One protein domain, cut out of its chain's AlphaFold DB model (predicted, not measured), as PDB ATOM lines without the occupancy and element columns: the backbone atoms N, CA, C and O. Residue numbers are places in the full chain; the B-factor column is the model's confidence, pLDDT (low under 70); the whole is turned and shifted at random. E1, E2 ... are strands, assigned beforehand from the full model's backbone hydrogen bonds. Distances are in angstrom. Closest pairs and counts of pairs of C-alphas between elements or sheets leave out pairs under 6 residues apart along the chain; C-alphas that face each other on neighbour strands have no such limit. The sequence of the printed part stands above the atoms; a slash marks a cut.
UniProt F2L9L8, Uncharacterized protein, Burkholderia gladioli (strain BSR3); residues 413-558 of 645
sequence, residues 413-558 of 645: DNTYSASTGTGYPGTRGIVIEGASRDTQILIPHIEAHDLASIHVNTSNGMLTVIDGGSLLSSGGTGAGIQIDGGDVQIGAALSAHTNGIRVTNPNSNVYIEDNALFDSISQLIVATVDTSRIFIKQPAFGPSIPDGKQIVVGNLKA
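Overview. This is residues 413 to 558 of the 645 residues of an uncharacterized protein of Burkholderia gladioli (strain BSR3) (UniProt F2L9L8). The chain is wound in stacked turns, a solenoid: each turn lays a strand in one wall, E1, E4, E6, E8, E11 and E13, then folds round into an opposite wall of E2, E3, E5, E7, E9, E10 and E12. The two walls make a sandwich; residues 413 to 427, with no named element, lie off one side of the stack, beside the turns with E1 to E5, and the long link of residues 537 to 551 makes a loop at the end of the stack where E12 and E13 lie. The printed part has 146 residues, no named helix and 13 strands, E1 to E13 in chain order; the class is all strand. The first wall is a parallel sheet, order E1, E4, E6, E8, E11, E13; the second is a branched parallel sheet. The whole is compact, with a radius of gyration of the C-alphas of 14.0 A, spanning 40 by 37 by 26 A.

Along the chain. E1, residues 428 to 434, starts at C-alpha 428 (5.284, -27.046, 15.686) and is 16.2 A long. E2 is residues 439 to 442, E3 445 to 449 and E4 452 to 458. E5, residues 463 to 474, is the longest strand by residues, 23.8 A. E6 is residues 479 to 483; E7, residues 487 to 495, is 22.2 A. E8 is residues 499 to 503, E9 510 to 512, E10 517 to 519, E11 523 to 531, E12 534 to 536. E13, residues 552 to 556, ends at C-alpha 556 (28.259, -20.715, 24.747).

Arrangement. The sandwich, two sheets face to face, has its facing parts 9.5 A centre to centre and its best planes 26 degrees apart. In the six-strand sheet, edge strand E1 is parallel to E4, with N 430 and O 453 2.9 A apart; N 456 and O 482 of E4 and E6, 2.9 A; N 483 and O 502 of E6 and E8, 2.8 A; N 503 and O 526 of E8 and E11, 2.8 A; N 553 and O 525 of E13 and E11, 2.8 A. E5 bends by 93 degrees at residue 469. E2 and E3 lie on one side of E5, with N 441 and O 465 2.8 A and N 472 and O 446 2.9 A apart, and E7 on the other, with N 464 and O 487 2.8 A apart. E9 and E10 lie on the other side of E7 from E5, with N 511 and O 488 and N 494 and O 517 each 2.8 A apart. E12 is parallel to E9, N 535 and O 510 being 2.8 A apart. Between the sheets, the closest C-alphas of E4 and E5, Ser 453 and Leu 471, are 6.1 A apart.

Size, cuts and confidence. The C-alphas farthest apart, Ser 419 and Ala 558, are 41.0 A apart. The printed part has no cut. The link from E12 to E13 is long, E8 to E9 short, the others tight. Residues 417 to 422 and 474 to 477 have pLDDT under 70.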
ATOM      1  N   ASP A 413       0.183 -33.965  18.767       94.00
ATOM      2  CA  ASP A 413       0.736 -35.082  18.015       94.00
ATOM      3  C   ASP A 413       0.542 -34.817  16.515       94.00
ATOM      4  O   ASP A 413      -0.209 -33.924  16.091       94.00
ATOM      5  N   ASN A 414       1.257 -35.553  15.681       90.75
ATOM      6  CA  ASN A 414       1.202 -35.409  14.244       90.75
ATOM      7  C   ASN A 414       1.411 -36.742  13.526       90.75
ATOM      8  O   ASN A 414       1.792 -37.759  14.098       90.75
ATOM      9  N   THR A 415       1.179 -36.743  12.218       83.38
ATOM     10  CA  THR A 415       1.522 -37.906  11.402       83.38
ATOM     11  C   THR A 415       3.039 -38.053  11.358       83.38
ATOM     12  O   THR A 415       3.721 -37.201  10.786       83.38
ATOM     13  N   TYR A 416       3.561 -39.141  11.920       72.19
ATOM     14  CA  TYR A 416       4.969 -39.510  11.831       72.19
ATOM     15  C   TYR A 416       5.172 -40.630  10.809       72.19
ATOM     16  O   TYR A 416       4.520 -41.673  10.871       72.19
ATOM     17  N   SER A 417       6.117 -40.438   9.889       65.56
ATOM     18  CA  SER A 417       6.581 -41.492   8.990       65.56
ATOM     19  C   SER A 417       7.997 -41.911   9.370       65.56
ATOM     20  O   SER A 417       8.975 -41.225   9.070       65.56
ATOM     21  N   ALA A 418       8.115 -43.084   9.996       55.16
ATOM     22  CA  ALA A 418       9.402 -43.652  10.397       55.16
ATOM     23  C   ALA A 418      10.354 -43.903   9.212       55.16
ATOM     24  O   ALA A 418      11.567 -43.914   9.399       55.16
ATOM     25  N   SER A 419       9.826 -44.100   7.996       48.75
ATOM     26  CA  SER A 419      10.626 -44.372   6.793       48.75
ATOM     27  C   SER A 419      11.261 -43.122   6.182       48.75
ATOM     28  O   SER A 419      12.302 -43.227   5.540       48.75
ATOM     29  N   THR A 420      10.653 -41.952   6.379       54.06
ATOM     30  CA  THR A 420      11.183 -40.664   5.894       54.06
ATOM     31  C   THR A 420      11.828 -39.845   7.007       54.06
ATOM     32  O   THR A 420      12.564 -38.904   6.727       54.06
ATOM     33  N   GLY A 421      11.589 -40.214   8.271       56.44
ATOM     34  CA  GLY A 421      12.091 -39.495   9.437       56.44
ATOM     35  C   GLY A 421      11.486 -38.099   9.589       56.44
ATOM     36  O   GLY A 421      11.989 -37.307  10.380       56.44
ATOM     37  N   THR A 422      10.433 -37.771   8.836       57.94
ATOM     38  CA  THR A 422       9.807 -36.445   8.811       57.94
ATOM     39  C   THR A 422       8.296 -36.584   8.915       57.94
ATOM     40  O   THR A 422       7.691 -37.391   8.206       57.94
ATOM     41  N   GLY A 423       7.691 -35.814   9.821       71.19
ATOM     42  CA  GLY A 423       6.240 -35.676   9.913       71.19
ATOM     43  C   GLY A 423       5.698 -34.650   8.919       71.19
ATOM     44  O   GLY A 423       6.369 -34.299   7.949       71.19
ATOM     45  N   TYR A 424       4.491 -34.141   9.172       87.69
ATOM     46  CA  TYR A 424       3.915 -33.016   8.428       87.69
ATOM     47  C   TYR A 424       4.899 -31.818   8.435       87.69
ATOM     48  O   TYR A 424       5.170 -31.261   9.508       87.69
ATOM     49  N   PRO A 425       5.460 -31.420   7.270       88.25
ATOM     50  CA  PRO A 425       6.541 -30.440   7.223       88.25
ATOM     51  C   PRO A 425       6.154 -29.060   7.751       88.25
ATOM     52  O   PRO A 425       5.067 -28.539   7.489       88.25
ATOM     53  N   GLY A 426       7.087 -28.419   8.448       90.19
ATOM     54  CA  GLY A 426       6.907 -27.077   8.982       90.19
ATOM     55  C   GLY A 426       5.979 -26.999  10.194       90.19
ATOM     56  O   GLY A 426       5.457 -25.913  10.460       90.19
ATOM     57  N   THR A 427       5.731 -28.120  10.879       93.31
ATOM     58  CA  THR A 427       4.870 -28.184  12.066       93.31
ATOM     59  C   THR A 427       5.602 -27.838  13.352       93.31
ATOM     60  O   THR A 427       6.808 -28.065  13.489       93.31
ATOM     61  N   ARG A 428       4.847 -27.298  14.311       95.31
ATOM     62  CA  ARG A 428       5.284 -27.046  15.686       95.31
ATOM     63  C   ARG A 428       4.196 -27.472  16.666       95.31
ATOM     64  O   ARG A 428       3.015 -27.309  16.366       95.31
ATOM     65  N   GLY A 429       4.589 -27.969  17.835       96.19
ATOM     66  CA  GLY A 429       3.632 -28.299  18.892       96.19
ATOM     67  C   GLY A 429       3.061 -27.041  19.529       96.19
ATOM     68  O   GLY A 429       1.925 -26.654  19.260       96.19
ATOM     69  N   ILE A 430       3.872 -26.371  20.342       98.56
ATOM     70  CA  ILE A 430       3.493 -25.140  21.039       98.56
ATOM     71  C   ILE A 430       4.339 -23.975  20.526       98.56
ATOM     72  O   ILE A 430       5.555 -24.101  20.384       98.56
ATOM     73  N   VAL A 431       3.704 -22.837  20.255       98.75
ATOM     74  CA  VAL A 431       4.358 -21.613  19.778       98.75
ATOM     75  C   VAL A 431       4.003 -20.439  20.690       98.75
ATOM     76  O   VAL A 431       2.825 -20.158  20.902       98.75
ATOM     77  N   ILE A 432       5.014 -19.738  21.203       98.75
ATOM     78  CA  ILE A 432       4.868 -18.559  22.062       98.75
ATOM     79  C   ILE A 432       5.607 -17.394  21.406       98.75
ATOM     80  O   ILE A 432       6.819 -17.459  21.200       98.75
ATOM     81  N   GLU A 433       4.885 -16.335  21.046       98.44
ATOM     82  CA  GLU A 433       5.394 -15.295  20.147       98.44
ATOM     83  C   GLU A 433       4.964 -13.873  20.528       98.44
ATOM     84  O   GLU A 433       3.976 -13.651  21.225       98.44
ATOM     85  N   GLY A 434       5.690 -12.883  20.000       97.88
ATOM     86  CA  GLY A 434       5.300 -11.473  20.074       97.88
ATOM     87  C   GLY A 434       5.577 -10.843  21.439       97.88
ATOM     88  O   GLY A 434       6.664 -10.993  21.999       97.88
ATOM     89  N   ALA A 435       4.617 -10.090  21.964       97.44
ATOM     90  CA  ALA A 435       4.696  -9.474  23.289       97.44
ATOM     91  C   ALA A 435       4.207 -10.399  24.418       97.44
ATOM     92  O   ALA A 435       3.996  -9.918  25.527       97.44
ATOM     93  N   SER A 436       4.022 -11.700  24.151       98.38
ATOM     94  CA  SER A 436       3.529 -12.632  25.166       98.38
ATOM     95  C   SER A 436       4.488 -12.753  26.343       98.38
ATOM     96  O   SER A 436       5.697 -12.900  26.139       98.38
ATOM     97  N   ARG A 437       3.952 -12.719  27.564       95.81
ATOM     98  CA  ARG A 437       4.731 -12.750  28.811       95.81
ATOM     99  C   ARG A 437       4.061 -13.585  29.883       95.81
ATOM    100  O   ARG A 437       2.858 -13.831  29.833       95.81
ATOM    101  N   ASP A 438       4.879 -14.030  30.830       96.25
ATOM    102  CA  ASP A 438       4.468 -14.832  31.982       96.25
ATOM    103  C   ASP A 438       3.663 -16.082  31.578       96.25
ATOM    104  O   ASP A 438       2.793 -16.559  32.305       96.25
ATOM    105  N   THR A 439       3.962 -16.618  30.387       98.25
ATOM    106  CA  THR A 439       3.306 -17.806  29.832       98.25
ATOM    107  C   THR A 439       3.849 -19.056  30.514       98.25
ATOM    108  O   THR A 439       5.066 -19.233  30.616       98.25
ATOM    109  N   GLN A 440       2.959 -19.945  30.950       98.69
ATOM    110  CA  GLN A 440       3.327 -21.192  31.621       98.69
ATOM    111  C   GLN A 440       2.841 -22.398  30.827       98.69
ATOM    112  O   GLN A 440       1.666 -22.504  30.492       98.69
ATOM    113  N   ILE A 441       3.753 -23.324  30.558       98.75
ATOM    114  CA  ILE A 441       3.511 -24.591  29.882       98.75
ATOM    115  C   ILE A 441       3.820 -25.702  30.882       98.75
ATOM    116  O   ILE A 441       4.980 -26.027  31.132       98.75
ATOM    117  N   LEU A 442       2.776 -26.263  31.479       98.75
ATOM    118  CA  LEU A 442       2.883 -27.221  32.570       98.75
ATOM    119  C   LEU A 442       2.528 -28.616  32.066       98.75
ATOM    120  O   LEU A 442       1.457 -28.831  31.509       98.75
ATOM    121  N   ILE A 443       3.413 -29.579  32.292       98.38
ATOM    122  CA  ILE A 443       3.260 -30.996  31.944       98.38
ATOM    123  C   ILE A 443       2.913 -31.212  30.448       98.38
ATOM    124  O   ILE A 443       1.966 -31.930  30.136       98.38
ATOM    125  N   PRO A 444       3.625 -30.589  29.485       98.44
ATOM    126  CA  PRO A 444       3.334 -30.771  28.061       98.44
ATOM    127  C   PRO A 444       3.592 -32.208  27.585       98.44
ATOM    128  O   PRO A 444       4.580 -32.820  27.978       98.44
ATOM    129  N   HIS A 445       2.760 -32.727  26.679       97.50
ATOM    130  CA  HIS A 445       3.008 -33.988  25.965       97.50
ATOM    131  C   HIS A 445       2.961 -33.750  24.460       97.50
ATOM    132  O   HIS A 445       1.883 -33.630  23.877       97.50
ATOM    133  N   ILE A 446       4.131 -33.626  23.845       95.56
ATOM    134  CA  ILE A 446       4.255 -33.141  22.472       95.56
ATOM    135  C   ILE A 446       5.045 -34.141  21.644       95.56
ATOM    136  O   ILE A 446       6.202 -34.409  21.971       95.56
ATOM    137  N   GLU A 447       4.436 -34.632  20.568       92.00
ATOM    138  CA  GLU A 447       4.991 -35.684  19.720       92.00
ATOM    139  C   GLU A 447       4.996 -35.317  18.227       92.00
ATOM    140  O   GLU A 447       4.143 -34.579  17.732       92.00
ATOM    141  N   ALA A 448       5.977 -35.852  17.495       88.19
ATOM    142  CA  ALA A 448       5.985 -35.960  16.032       88.19
ATOM    143  C   ALA A 448       5.940 -34.646  15.217       88.19
ATOM    144  O   ALA A 448       5.520 -34.649  14.055       88.19
ATOM    145  N   HIS A 449       6.420 -33.521  15.757       88.44
ATOM    146  CA  HIS A 449       6.468 -32.246  15.020       88.44
ATOM    147  C   HIS A 449       7.791 -32.011  14.288       88.44
ATOM    148  O   HIS A 449       8.867 -32.284  14.801       88.44
ATOM    149  N   ASP A 450       7.732 -31.460  13.080       89.81
ATOM    150  CA  ASP A 450       8.893 -31.330  12.192       89.81
ATOM    151  C   ASP A 450       9.940 -30.319  12.696       89.81
ATOM    152  O   ASP A 450      11.124 -30.635  12.791       89.81
ATOM    153  N   LEU A 451       9.531 -29.100  13.063       91.31
ATOM    154  CA  LEU A 451      10.487 -28.033  13.395       91.31
ATOM    155  C   LEU A 451      10.838 -27.974  14.879       91.31
ATOM    156  O   LEU A 451      12.016 -27.864  15.228       91.31
ATOM    157  N   ALA A 452       9.826 -27.993  15.748       94.06
ATOM    158  CA  ALA A 452      10.037 -27.983  17.187       94.06
ATOM    159  C   ALA A 452       8.836 -28.516  17.972       94.06
ATOM    160  O   ALA A 452       7.690 -28.277  17.576       94.06
ATOM    161  N   SER A 453       9.081 -29.147  19.123       95.75
ATOM    162  CA  SER A 453       7.995 -29.433  20.072       95.75
ATOM    163  C   SER A 453       7.497 -28.141  20.721       95.75
ATOM    164  O   SER A 453       6.293 -27.895  20.747       95.75
ATOM    165  N   ILE A 454       8.412 -27.272  21.166       98.06
ATOM    166  CA  ILE A 454       8.088 -25.931  21.671       98.06
ATOM    167  C   ILE A 454       8.972 -24.883  20.990       98.06
ATOM    168  O   ILE A 454      10.188 -25.046  20.890       98.06
ATOM    169  N   HIS A 455       8.366 -23.788  20.539       98.25
ATOM    170  CA  HIS A 455       9.053 -22.642  19.948       98.25
ATOM    171  C   HIS A 455       8.728 -21.363  20.718       98.25
ATOM    172  O   HIS A 455       7.562 -20.996  20.843       98.25
ATOM    173  N   VAL A 456       9.765 -20.684  21.208       98.69
ATOM    174  CA  VAL A 456       9.663 -19.403  21.913       98.69
ATOM    175  C   VAL A 456      10.341 -18.313  21.089       98.69
ATOM    176  O   VAL A 456      11.523 -18.409  20.751       98.69
ATOM    177  N   ASN A 457       9.584 -17.271  20.765       98.44
ATOM    178  CA  ASN A 457      10.037 -16.096  20.029       98.44
ATOM    179  C   ASN A 457       9.283 -14.845  20.507       98.44
ATOM    180  O   ASN A 457       8.543 -14.196  19.760       98.44
ATOM    181  N   THR A 458       9.427 -14.545  21.795       98.44
ATOM    182  CA  THR A 458       8.846 -13.355  22.423       98.44
ATOM    183  C   THR A 458       9.847 -12.200  22.480       98.44
ATOM    184  O   THR A 458      11.036 -12.334  22.169       98.44
ATOM    185  N   SER A 459       9.359 -11.026  22.871       97.00
ATOM    186  CA  SER A 459      10.189  -9.848  23.126       97.00
ATOM    187  C   SER A 459      11.187 -10.100  24.267       97.00
ATOM    188  O   SER A 459      10.926 -10.880  25.180       97.00
ATOM    189  N   ASN A 460      12.342  -9.430  24.234       91.62
ATOM    190  CA  ASN A 460      13.383  -9.598  25.257       91.62
ATOM    191  C   ASN A 460      12.838  -9.347  26.675       91.62
ATOM    192  O   ASN A 460      12.140  -8.360  26.905       91.62
ATOM    193  N   GLY A 461      13.222 -10.205  27.624       91.88
ATOM    194  CA  GLY A 461      12.809 -10.111  29.027       91.88
ATOM    195  C   GLY A 461      11.419 -10.675  29.331       91.88
ATOM    196  O   GLY A 461      11.014 -10.652  30.488       91.88
ATOM    197  N   MET A 462      10.694 -11.188  28.332       97.12
ATOM    198  CA  MET A 462       9.421 -11.870  28.559       97.12
ATOM    199  C   MET A 462       9.668 -13.341  28.882       97.12
ATOM    200  O   MET A 462      10.221 -14.069  28.056       97.12
ATOM    201  N   LEU A 463       9.268 -13.768  30.080       97.62
ATOM    202  CA  LEU A 463       9.504 -15.120  30.576       97.62
ATOM    203  C   LEU A 463       8.463 -16.115  30.043       97.62
ATOM    204  O   LEU A 463       7.259 -15.864  30.093       97.62
ATOM    205  N   THR A 464       8.942 -17.274  29.596       98.56
ATOM    206  CA  THR A 464       8.152 -18.491  29.381       98.56
ATOM    207  C   THR A 464       8.654 -19.593  30.311       98.56
ATOM    208  O   THR A 464       9.847 -19.894  30.332       98.56
ATOM    209  N   VAL A 465       7.753 -20.219  31.064       98.69
ATOM    210  CA  VAL A 465       8.072 -21.367  31.925       98.69
ATOM    211  C   VAL A 465       7.595 -22.643  31.249       98.69
ATOM    212  O   VAL A 465       6.441 -22.730  30.840       98.69
ATOM    213  N   ILE A 466       8.471 -23.635  31.140       98.69
ATOM    214  CA  ILE A 466       8.172 -24.969  30.620       98.69
ATOM    215  C   ILE A 466       8.560 -25.959  31.712       98.69
ATOM    216  O   ILE A 466       9.747 -26.113  31.987       98.69
ATOM    217  N   ASP A 467       7.591 -26.621  32.335       98.50
ATOM    218  CA  ASP A 467       7.843 -27.471  33.502       98.50
ATOM    219  C   ASP A 467       7.130 -28.824  33.403       98.50
ATOM    220  O   ASP A 467       5.946 -28.892  33.077       98.50
ATOM    221  N   GLY A 468       7.846 -29.910  33.691       97.69
ATOM    222  CA  GLY A 468       7.348 -31.282  33.614       97.69
ATOM    223  C   GLY A 468       7.087 -31.795  32.191       97.69
ATOM    224  O   GLY A 468       7.541 -31.232  31.197       97.69
ATOM    225  N   GLY A 469       6.333 -32.894  32.096       97.00
ATOM    226  CA  GLY A 469       5.885 -33.457  30.818       97.00
ATOM    227  C   GLY A 469       6.983 -34.134  29.991       97.00
ATOM    228  O   GLY A 469       8.094 -34.375  30.466       97.00
ATOM    229  N   SER A 470       6.646 -34.472  28.746       96.19
ATOM    230  CA  SER A 470       7.514 -35.148  27.781       96.19
ATOM    231  C   SER A 470       7.405 -34.530  26.386       96.19
ATOM    232  O   SER A 470       6.337 -34.521  25.770       96.19
ATOM    233  N   LEU A 471       8.537 -34.078  25.858       95.81
ATOM    234  CA  LEU A 471       8.713 -33.652  24.476       95.81
ATOM    235  C   LEU A 471       9.426 -34.792  23.748       95.81
ATOM    236  O   LEU A 471      10.574 -35.109  24.068       95.81
ATOM    237  N   LEU A 472       8.715 -35.459  22.843       90.94
ATOM    238  CA  LEU A 472       9.197 -36.650  22.155       90.94
ATOM    239  C   LEU A 472       9.233 -36.411  20.656       90.94
ATOM    240  O   LEU A 472       8.251 -35.978  20.073       90.94
ATOM    241  N   SER A 473      10.344 -36.779  20.027       77.81
ATOM    242  CA  SER A 473      10.488 -36.894  18.575       77.81
ATOM    243  C   SER A 473      10.083 -35.648  17.786       77.81
ATOM    244  O   SER A 473       8.916 -35.406  17.482       77.81
ATOM    245  N   SER A 474      11.090 -34.896  17.347       65.12
ATOM    246  CA  SER A 474      10.905 -33.994  16.217       65.12
ATOM    247  C   SER A 474      11.313 -34.693  14.925       65.12
ATOM    248  O   SER A 474      12.300 -35.430  14.904       65.12
ATOM    249  N   GLY A 475      10.571 -34.460  13.842       59.34
ATOM    250  CA  GLY A 475      11.001 -34.884  12.511       59.34
ATOM    251  C   GLY A 475      12.371 -34.280  12.164       59.34
ATOM    252  O   GLY A 475      12.688 -33.153  12.546       59.34
ATOM    253  N   GLY A 476      13.222 -35.037  11.467       63.50
ATOM    254  CA  GLY A 476      14.480 -34.556  10.890       63.50
ATOM    255  C   GLY A 476      15.382 -33.759  11.849       63.50
ATOM    256  O   GLY A 476      15.902 -34.283  12.831       63.50
ATOM    257  N   THR A 477      15.620 -32.480  11.527       68.31
ATOM    258  CA  THR A 477      16.542 -31.563  12.234       68.31
ATOM    259  C   THR A 477      15.894 -30.732  13.348       68.31
ATOM    260  O   THR A 477      16.539 -29.813  13.867       68.31
ATOM    261  N   GLY A 478      14.628 -30.992  13.686       84.62
ATOM    262  CA  GLY A 478      13.899 -30.193  14.666       84.62
ATOM    263  C   GLY A 478      14.520 -30.211  16.069       84.62
ATOM    264  O   GLY A 478      15.335 -31.082  16.402       84.62
ATOM    265  N   ALA A 479      14.161 -29.215  16.877       93.38
ATOM    266  CA  ALA A 479      14.557 -29.133  18.281       93.38
ATOM    267  C   ALA A 479      13.429 -29.599  19.213       93.38
ATOM    268  O   ALA A 479      12.259 -29.415  18.899       93.38
ATOM    269  N   GLY A 480      13.746 -30.116  20.398       95.38
ATOM    270  CA  GLY A 480      12.732 -30.237  21.450       95.38
ATOM    271  C   GLY A 480      12.205 -28.850  21.828       95.38
ATOM    272  O   GLY A 480      11.006 -28.586  21.769       95.38
ATOM    273  N   ILE A 481      13.122 -27.922  22.112       97.94
ATOM    274  CA  ILE A 481      12.806 -26.521  22.403       97.94
ATOM    275  C   ILE A 481      13.668 -25.608  21.526       97.94
ATOM    276  O   ILE A 481      14.898 -25.665  21.576       97.94
ATOM    277  N   GLN A 482      13.032 -24.747  20.733       97.62
ATOM    278  CA  GLN A 482      13.692 -23.701  19.951       97.62
ATOM    279  C   GLN A 482      13.430 -22.323  20.570       97.62
ATOM    280  O   GLN A 482      12.281 -21.965  20.815       97.62
ATOM    281  N   ILE A 483      14.492 -21.544  20.777       98.38
ATOM    282  CA  ILE A 483      14.463 -20.229  21.425       98.38
ATOM    283  C   ILE A 483      15.081 -19.196  20.481       98.38
ATOM    284  O   ILE A 483      16.307 -19.112  20.340       98.38
ATOM    285  N   ASP A 484      14.212 -18.409  19.855       98.12
ATOM    286  CA  ASP A 484      14.568 -17.294  18.971       98.12
ATOM    287  C   ASP A 484      14.320 -15.921  19.632       98.12
ATOM    288  O   ASP A 484      14.721 -14.880  19.110       98.12
ATOM    289  N   GLY A 485      13.708 -15.902  20.817       97.56
ATOM    290  CA  GLY A 485      13.414 -14.697  21.587       97.56
ATOM    291  C   GLY A 485      12.943 -15.020  22.998       97.56
ATOM    292  O   GLY A 485      12.701 -16.183  23.316       97.56
ATOM    293  N   GLY A 486      12.832 -13.988  23.833       97.44
ATOM    294  CA  GLY A 486      12.361 -14.121  25.212       97.44
ATOM    295  C   GLY A 486      13.344 -14.766  26.177       97.44
ATOM    296  O   GLY A 486      14.442 -15.176  25.801       97.44
ATOM    297  N   ASP A 487      12.911 -14.861  27.428       97.62
ATOM    298  CA  ASP A 487      13.576 -15.616  28.482       97.62
ATOM    299  C   ASP A 487      12.805 -16.920  28.726       97.62
ATOM    300  O   ASP A 487      11.579 -16.953  28.627       97.62
ATOM    301  N   VAL A 488      13.506 -18.013  29.029       98.31
ATOM    302  CA  VAL A 488      12.894 -19.344  29.138       98.31
ATOM    303  C   VAL A 488      13.429 -20.095  30.350       98.31
ATOM    304  O   VAL A 488      14.641 -20.197  30.528       98.31
ATOM    305  N   GLN A 489      12.534 -20.668  31.149       98.38
ATOM    306  CA  GLN A 489      12.857 -21.639  32.196       98.38
ATOM    307  C   GLN A 489      12.379 -23.032  31.775       98.38
ATOM    308  O   GLN A 489      11.256 -23.174  31.296       98.38
ATOM    309  N   ILE A 490      13.232 -24.049  31.926       98.56
ATOM    310  CA  ILE A 490      13.038 -25.381  31.343       98.56
ATOM    311  C   ILE A 490      13.258 -26.463  32.400       98.56
ATOM    312  O   ILE A 490      14.383 -26.666  32.852       98.56
ATOM    313  N   GLY A 491      12.194 -27.202  32.705       98.06
ATOM    314  CA  GLY A 491      12.143 -28.353  33.608       98.06
ATOM    315  C   GLY A 491      11.408 -29.557  33.005       98.06
ATOM    316  O   GLY A 491      10.687 -30.256  33.710       98.06
ATOM    317  N   ALA A 492      11.525 -29.770  31.690       97.38
ATOM    318  CA  ALA A 492      10.819 -30.828  30.955       97.38
ATOM    319  C   ALA A 492      11.724 -32.015  30.582       97.38
ATOM    320  O   ALA A 492      12.951 -31.885  30.530       97.38
ATOM    321  N   ALA A 493      11.120 -33.166  30.260       97.69
ATOM    322  CA  ALA A 493      11.829 -34.280  29.635       97.69
ATOM    323  C   ALA A 493      11.850 -34.128  28.108       97.69
ATOM    324  O   ALA A 493      10.808 -33.946  27.485       97.69
ATOM    325  N   LEU A 494      13.033 -34.227  27.503       96.69
ATOM    326  CA  LEU A 494      13.252 -34.151  26.062       96.69
ATOM    327  C   LEU A 494      13.845 -35.478  25.579       96.69
ATOM    328  O   LEU A 494      14.867 -35.926  26.110       96.69
ATOM    329  N   SER A 495      13.248 -36.089  24.551       94.12
ATOM    330  CA  SER A 495      13.789 -37.314  23.959       94.12
ATOM    331  C   SER A 495      13.568 -37.450  22.455       94.12
ATOM    332  O   SER A 495      12.609 -36.934  21.891       94.12
ATOM    333  N   ALA A 496      14.480 -38.172  21.798       90.38
ATOM    334  CA  ALA A 496      14.433 -38.491  20.370       90.38
ATOM    335  C   ALA A 496      14.455 -37.264  19.433       90.38
ATOM    336  O   ALA A 496      13.853 -37.280  18.361       90.38
ATOM    337  N   HIS A 497      15.177 -36.204  19.814       90.12
ATOM    338  CA  HIS A 497      15.385 -35.019  18.975       90.12
ATOM    339  C   HIS A 497      16.802 -34.961  18.388       90.12
ATOM    340  O   HIS A 497      17.778 -35.412  18.998       90.12
ATOM    341  N   THR A 498      16.951 -34.300  17.237       90.38
ATOM    342  CA  THR A 498      18.284 -33.922  16.740       90.38
ATOM    343  C   THR A 498      18.933 -32.904  17.675       90.38
ATOM    344  O   THR A 498      20.082 -33.083  18.077       90.38
ATOM    345  N   ASN A 499      18.177 -31.881  18.080       92.44
ATOM    346  CA  ASN A 499      18.613 -30.879  19.048       92.44
ATOM    347  C   ASN A 499      17.695 -30.931  20.274       92.44
ATOM    348  O   ASN A 499      16.482 -30.891  20.114       92.44
ATOM    349  N   GLY A 500      18.229 -30.994  21.492       95.06
ATOM    350  CA  GLY A 500      17.408 -30.871  22.697       95.06
ATOM    351  C   GLY A 500      16.882 -29.443  22.810       95.06
ATOM    352  O   GLY A 500      15.721 -29.169  22.519       95.06
ATOM    353  N   ILE A 501      17.776 -28.518  23.150       97.25
ATOM    354  CA  ILE A 501      17.495 -27.081  23.226       97.25
ATOM    355  C   ILE A 501      18.334 -26.360  22.177       97.25
ATOM    356  O   ILE A 501      19.549 -26.546  22.120       97.25
ATOM    357  N   ARG A 502      17.714 -25.503  21.367       96.69
ATOM    358  CA  ARG A 502      18.403 -24.663  20.382       96.69
ATOM    359  C   ARG A 502      18.171 -23.188  20.683       96.69
ATOM    360  O   ARG A 502      17.034 -22.736  20.672       96.69
ATOM    361  N   VAL A 503      19.254 -22.442  20.872       97.56
ATOM    362  CA  VAL A 503      19.239 -20.999  21.142       97.56
ATOM    363  C   VAL A 503      19.826 -20.250  19.950       97.56
ATOM    364  O   VAL A 503      20.957 -20.517  19.516       97.56
ATOM    365  N   THR A 504      19.048 -19.318  19.403       96.69
ATOM    366  CA  THR A 504      19.432 -18.495  18.245       96.69
ATOM    367  C   THR A 504      19.466 -17.000  18.557       96.69
ATOM    368  O   THR A 504      20.019 -16.232  17.775       96.69
ATOM    369  N   ASN A 505      18.965 -16.577  19.722       96.19
ATOM    370  CA  ASN A 505      19.015 -15.186  20.164       96.19
ATOM    371  C   ASN A 505      20.055 -14.987  21.278       96.19
ATOM    372  O   ASN A 505      19.964 -15.630  22.325       96.19
ATOM    373  N   PRO A 506      21.043 -14.088  21.095       95.00
ATOM    374  CA  PRO A 506      22.096 -13.878  22.086       95.00
ATOM    375  C   PRO A 506      21.594 -13.202  23.370       95.00
ATOM    376  O   PRO A 506      22.283 -13.235  24.389       95.00
ATOM    377  N   ASN A 507      20.407 -12.588  23.338       95.00
ATOM    378  CA  ASN A 507      19.846 -11.845  24.462       95.00
ATOM    379  C   ASN A 507      18.938 -12.682  25.369       95.00
ATOM    380  O   ASN A 507      18.652 -12.222  26.473       95.00
ATOM    381  N   SER A 508      18.524 -13.875  24.941       96.38
ATOM    382  CA  SER A 508      17.648 -14.753  25.717       96.38
ATOM    383  C   SER A 508      18.346 -15.293  26.959       96.38
ATOM    384  O   SER A 508      19.418 -15.893  26.849       96.38
ATOM    385  N   ASN A 509      17.736 -15.116  28.134       95.75
ATOM    386  CA  ASN A 509      18.134 -15.851  29.330       95.75
ATOM    387  C   ASN A 509      17.462 -17.225  29.326       95.75
ATOM    388  O   ASN A 509      16.240 -17.317  29.275       95.75
ATOM    389  N   VAL A 510      18.255 -18.291  29.388       96.81
ATOM    390  CA  VAL A 510      17.767 -19.674  29.368       96.81
ATOM    391  C   VAL A 510      18.192 -20.366  30.653       96.81
ATOM    392  O   VAL A 510      19.387 -20.501  30.908       96.81
ATOM    393  N   TYR A 511      17.229 -20.815  31.449       96.81
ATOM    394  CA  TYR A 511      17.442 -21.515  32.714       96.81
ATOM    395  C   TYR A 511      17.049 -22.979  32.550       96.81
ATOM    396  O   TYR A 511      15.894 -23.284  32.265       96.81
ATOM    397  N   ILE A 512      18.014 -23.882  32.702       96.94
ATOM    398  CA  ILE A 512      17.793 -25.328  32.631       96.94
ATOM    399  C   ILE A 512      17.848 -25.872  34.053       96.94
ATOM    400  O   ILE A 512      18.895 -25.823  34.708       96.94
ATOM    401  N   GLU A 513      16.696 -26.340  34.510       96.31
ATOM    402  CA  GLU A 513      16.412 -26.731  35.885       96.31
ATOM    403  C   GLU A 513      16.823 -28.182  36.183       96.31
ATOM    404  O   GLU A 513      17.051 -28.986  35.275       96.31
ATOM    405  N   ASP A 514      16.917 -28.527  37.471       94.44
ATOM    406  CA  ASP A 514      17.377 -29.850  37.939       94.44
ATOM    407  C   ASP A 514      16.419 -30.992  37.565       94.44
ATOM    408  O   ASP A 514      16.801 -32.160  37.518       94.44
ATOM    409  N   ASN A 515      15.157 -30.663  37.291       94.00
ATOM    410  CA  ASN A 515      14.137 -31.611  36.851       94.00
ATOM    411  C   ASN A 515      14.081 -31.788  35.322       94.00
ATOM    412  O   ASN A 515      13.288 -32.602  34.847       94.00
ATOM    413  N   ALA A 516      14.910 -31.081  34.545       97.50
ATOM    414  CA  ALA A 516      15.030 -31.341  33.115       97.50
ATOM    415  C   ALA A 516      15.703 -32.702  32.865       97.50
ATOM    416  O   ALA A 516      16.679 -33.053  33.527       97.50
ATOM    417  N   LEU A 517      15.213 -33.457  31.879       97.44
ATOM    418  CA  LEU A 517      15.776 -34.749  31.474       97.44
ATOM    419  C   LEU A 517      16.116 -34.725  29.987       97.44
ATOM    420  O   LEU A 517      15.273 -34.376  29.168       97.44
ATOM    421  N   PHE A 518      17.317 -35.172  29.632       97.12
ATOM    422  CA  PHE A 518      17.699 -35.396  28.239       97.12
ATOM    423  C   PHE A 518      17.960 -36.874  27.978       97.12
ATOM    424  O   PHE A 518      18.808 -37.474  28.635       97.12
ATOM    425  N   ASP A 519      17.310 -37.451  26.973       95.50
ATOM    426  CA  ASP A 519      17.581 -38.821  26.531       95.50
ATOM    427  C   ASP A 519      17.533 -38.932  25.006       95.50
ATOM    428  O   ASP A 519      16.866 -38.153  24.347       95.50
ATOM    429  N   SER A 520      18.258 -39.880  24.412       92.62
ATOM    430  CA  SER A 520      18.198 -40.160  22.962       92.62
ATOM    431  C   SER A 520      18.323 -38.920  22.044       92.62
ATOM    432  O   SER A 520      17.719 -38.865  20.975       92.62
ATOM    433  N   ILE A 521      19.099 -37.910  22.456       92.12
ATOM    434  CA  ILE A 521      19.283 -36.641  21.732       92.12
ATOM    435  C   ILE A 521      20.686 -36.555  21.136       92.12
ATOM    436  O   ILE A 521      21.679 -36.798  21.830       92.12
ATOM    437  N   SER A 522      20.790 -36.139  19.870       90.12
ATOM    438  CA  SER A 522      22.084 -35.995  19.184       90.12
ATOM    439  C   SER A 522      22.910 -34.833  19.744       90.12
ATOM    440  O   SER A 522      24.021 -35.064  20.228       90.12
ATOM    441  N   GLN A 523      22.365 -33.615  19.756       93.38
ATOM    442  CA  GLN A 523      22.987 -32.420  20.333       93.38
ATOM    443  C   GLN A 523      22.115 -31.879  21.470       93.38
ATOM    444  O   GLN A 523      20.992 -31.448  21.238       93.38
ATOM    445  N   LEU A 524      22.607 -31.935  22.709       95.12
ATOM    446  CA  LEU A 524      21.797 -31.652  23.902       95.12
ATOM    447  C   LEU A 524      21.383 -30.177  23.967       95.12
ATOM    448  O   LEU A 524      20.193 -29.869  23.954       95.12
ATOM    449  N   ILE A 525      22.359 -29.268  23.967       96.19
ATOM    450  CA  ILE A 525      22.141 -27.820  23.940       96.19
ATOM    451  C   ILE A 525      22.960 -27.228  22.795       96.19
ATOM    452  O   ILE A 525      24.172 -27.423  22.729       96.19
ATOM    453  N   VAL A 526      22.308 -26.484  21.905       95.69
ATOM    454  CA  VAL A 526      22.922 -25.873  20.724       95.69
ATOM    455  C   VAL A 526      22.801 -24.358  20.797       95.69
ATOM    456  O   VAL A 526      21.727 -23.799  20.577       95.69
ATOM    457  N   ALA A 527      23.918 -23.685  21.062       95.31
ATOM    458  CA  ALA A 527      24.016 -22.229  21.005       95.31
ATOM    459  C   ALA A 527      24.556 -21.812  19.633       95.31
ATOM    460  O   ALA A 527      25.761 -21.858  19.380       95.31
ATOM    461  N   THR A 528      23.665 -21.418  18.724       94.50
ATOM    462  CA  THR A 528      24.061 -21.005  17.359       94.50
ATOM    463  C   THR A 528      24.626 -19.586  17.293       94.50
ATOM    464  O   THR A 528      25.218 -19.195  16.290       94.50
ATOM    465  N   VAL A 529      24.499 -18.838  18.386       93.94
ATOM    466  CA  VAL A 529      24.981 -17.469  18.562       93.94
ATOM    467  C   VAL A 529      25.872 -17.370  19.788       93.94
ATOM    468  O   VAL A 529      25.710 -18.133  20.740       93.94
ATOM    469  N   ASP A 530      26.801 -16.417  19.759       92.00
ATOM    470  CA  ASP A 530      27.614 -16.059  20.920       92.00
ATOM    471  C   ASP A 530      26.710 -15.598  22.063       92.00
ATOM    472  O   ASP A 530      26.028 -14.579  21.963       92.00
ATOM    473  N   THR A 531      26.707 -16.346  23.162       92.00
ATOM    474  CA  THR A 531      25.916 -16.000  24.343       92.00
ATOM    475  C   THR A 531      26.598 -16.465  25.618       92.00
ATOM    476  O   THR A 531      27.367 -17.422  25.618       92.00
ATOM    477  N   SER A 532      26.290 -15.783  26.716       87.56
ATOM    478  CA  SER A 532      26.656 -16.180  28.076       87.56
ATOM    479  C   SER A 532      25.441 -16.304  28.994       87.56
ATOM    480  O   SER A 532      25.567 -16.200  30.212       87.56
ATOM    481  N   ARG A 533      24.249 -16.427  28.404       92.00
ATOM    482  CA  ARG A 533      22.959 -16.332  29.099       92.00
ATOM    483  C   ARG A 533      22.228 -17.672  29.196       92.00
ATOM    484  O   ARG A 533      21.027 -17.701  29.422       92.00
ATOM    485  N   ILE A 534      22.954 -18.776  29.024       93.94
ATOM    486  CA  ILE A 534      22.439 -20.127  29.258       93.94
ATOM    487  C   ILE A 534      22.977 -20.601  30.606       93.94
ATOM    488  O   ILE A 534      24.184 -20.771  30.779       93.94
ATOM    489  N   PHE A 535      22.072 -20.806  31.555       92.31
ATOM    490  CA  PHE A 535      22.357 -21.221  32.918       92.31
ATOM    491  C   PHE A 535      21.920 -22.675  33.084       92.31
ATOM    492  O   PHE A 535      20.733 -22.988  33.030       92.31
ATOM    493  N   ILE A 536      22.897 -23.561  33.261       92.12
ATOM    494  CA  ILE A 536      22.677 -24.999  33.424       92.12
ATOM    495  C   ILE A 536      22.876 -25.325  34.900       92.12
ATOM    496  O   ILE A 536      23.964 -25.077  35.426       92.12
ATOM    497  N   LYS A 537      21.843 -25.849  35.562       89.31
ATOM    498  CA  LYS A 537      21.961 -26.378  36.925       89.31
ATOM    499  C   LYS A 537      22.433 -27.839  36.872       89.31
ATOM    500  O   LYS A 537      23.537 -28.090  36.387       89.31
ATOM    501  N   GLN A 538      21.637 -28.802  37.329       90.44
ATOM    502  CA  GLN A 538      21.966 -30.231  37.307       90.44
ATOM    503  C   GLN A 538      20.864 -31.054  36.621       90.44
ATOM    504  O   GLN A 538      20.172 -31.817  37.293       90.44
ATOM    505  N   PRO A 539      20.686 -30.933  35.291       94.06
ATOM    506  CA  PRO A 539      19.717 -31.758  34.580       94.06
ATOM    507  C   PRO A 539      20.078 -33.250  34.668       94.06
ATOM    508  O   PRO A 539      21.251 -33.622  34.774       94.06
ATOM    509  N   ALA A 540      19.068 -34.107  34.555       95.94
ATOM    510  CA  ALA A 540      19.232 -35.548  34.445       95.94
ATOM    511  C   ALA A 540      19.562 -35.974  33.003       95.94
ATOM    512  O   ALA A 540      19.111 -35.373  32.022       95.94
ATOM    513  N   PHE A 541      20.307 -37.073  32.871       96.62
ATOM    514  CA  PHE A 541      20.648 -37.682  31.586       96.62
ATOM    515  C   PHE A 541      20.163 -39.130  31.554       96.62
ATOM    516  O   PHE A 541      20.430 -39.909  32.469       96.62
ATOM    517  N   GLY A 542      19.415 -39.472  30.508       95.44
ATOM    518  CA  GLY A 542      18.912 -40.817  30.275       95.44
ATOM    519  C   GLY A 542      20.014 -41.795  29.854       95.44
ATOM    520  O   GLY A 542      21.120 -41.385  29.493       95.44
ATOM    521  N   PRO A 543      19.713 -43.105  29.854       95.62
ATOM    522  CA  PRO A 543      20.697 -44.159  29.598       95.62
ATOM    523  C   PRO A 543      21.287 -44.126  28.180       95.62
ATOM    524  O   PRO A 543      22.320 -44.747  27.939       95.62
ATOM    525  N   SER A 544      20.658 -43.416  27.239       94.75
ATOM    526  CA  SER A 544      21.151 -43.296  25.861       94.75
ATOM    527  C   SER A 544      22.201 -42.191  25.696       94.75
ATOM    528  O   SER A 544      22.745 -42.011  24.605       94.75
ATOM    529  N   ILE A 545      22.486 -41.424  26.755       95.56
ATOM    530  CA  ILE A 545      23.507 -40.377  26.768       95.56
ATOM    531  C   ILE A 545      24.811 -40.956  27.344       95.56
ATOM    532  O   ILE A 545      24.857 -41.266  28.531       95.56
ATOM    533  N   PRO A 546      25.881 -41.113  26.540       93.94
ATOM    534  CA  PRO A 546      27.133 -41.679  27.027       93.94
ATOM    535  C   PRO A 546      27.889 -40.708  27.942       93.94
ATOM    536  O   PRO A 546      27.898 -39.493  27.713       93.94
ATOM    537  N   ASP A 547      28.600 -41.265  28.922       92.50
ATOM    538  CA  ASP A 547      29.502 -40.514  29.796       92.50
ATOM    539  C   ASP A 547      30.539 -39.715  28.991       92.50
ATOM    540  O   ASP A 547      31.072 -40.167  27.976       92.50
ATOM    541  N   GLY A 548      30.834 -38.499  29.454       90.50
ATOM    542  CA  GLY A 548      31.777 -37.594  28.792       90.50
ATOM    543  C   GLY A 548      31.221 -36.883  27.552       90.50
ATOM    544  O   GLY A 548      31.942 -36.088  26.945       90.50
ATOM    545  N   LYS A 549      29.952 -37.110  27.175       91.50
ATOM    546  CA  LYS A 549      29.311 -36.347  26.099       91.50
ATOM    547  C   LYS A 549      29.286 -34.860  26.440       91.50
ATOM    548  O   LYS A 549      28.814 -34.445  27.497       91.50
ATOM    549  N   GLN A 550      29.749 -34.044  25.499       90.44
ATOM    550  CA  GLN A 550      29.664 -32.598  25.619       90.44
ATOM    551  C   GLN A 550      28.194 -32.158  25.602       90.44
ATOM    552  O   GLN A 550      27.465 -32.414  24.642       90.44
ATOM    553  N   ILE A 551      27.770 -31.486  26.674       89.25
ATOM    554  CA  ILE A 551      26.381 -31.046  26.856       89.25
ATOM    555  C   ILE A 551      26.049 -29.876  25.925       89.25
ATOM    556  O   ILE A 551      24.967 -29.816  25.348       89.25
ATOM    557  N   VAL A 552      26.986 -28.946  25.747       88.19
ATOM    558  CA  VAL A 552      26.758 -27.744  24.941       88.19
ATOM    559  C   VAL A 552      27.617 -27.768  23.694       88.19
ATOM    560  O   VAL A 552      28.842 -27.805  23.783       88.19
ATOM    561  N   VAL A 553      26.973 -27.690  22.538       85.81
ATOM    562  CA  VAL A 553      27.607 -27.547  21.231       85.81
ATOM    563  C   VAL A 553      27.400 -26.110  20.743       85.81
ATOM    564  O   VAL A 553      26.292 -25.575  20.806       85.81
ATOM    565  N   GLY A 554      28.462 -25.474  20.247       86.50
ATOM    566  CA  GLY A 554      28.411 -24.120  19.690       86.50
ATOM    567  C   GLY A 554      28.999 -23.045  20.605       86.50
ATOM    568  O   GLY A 554      30.003 -23.264  21.277       86.50
ATOM    569  N   ASN A 555      28.387 -21.865  20.585       89.00
ATOM    570  CA  ASN A 555      28.998 -20.593  20.973       89.00
ATOM    571  C   ASN A 555      28.652 -20.128  22.405       89.00
ATOM    572  O   ASN A 555      28.570 -18.927  22.679       89.00
ATOM    573  N   LEU A 556      28.445 -21.065  23.337       88.88
ATOM    574  CA  LEU A 556      28.259 -20.715  24.747       88.88
ATOM    575  C   LEU A 556      29.596 -20.296  25.368       88.88
ATOM    576  O   LEU A 556      30.576 -21.040  25.338       88.88
ATOM    577  N   LYS A 557      29.613 -19.110  25.970       88.81
ATOM    578  CA  LYS A 557      30.759 -18.532  26.671       88.81
ATOM    579  C   LYS A 557      30.380 -18.275  28.122       88.81
ATOM    580  O   LYS A 557      29.235 -17.963  28.430       88.81
ATOM    581  N   ALA A 558      31.348 -18.356  29.022       87.00
ATOM    582  CA  ALA A 558      31.145 -17.811  30.356       87.00
ATOM    583  C   ALA A 558      31.076 -16.268  30.282       87.00
ATOM    584  O   ALA A 558      31.777 -15.680  29.453       87.00
TER     585      ALA A 558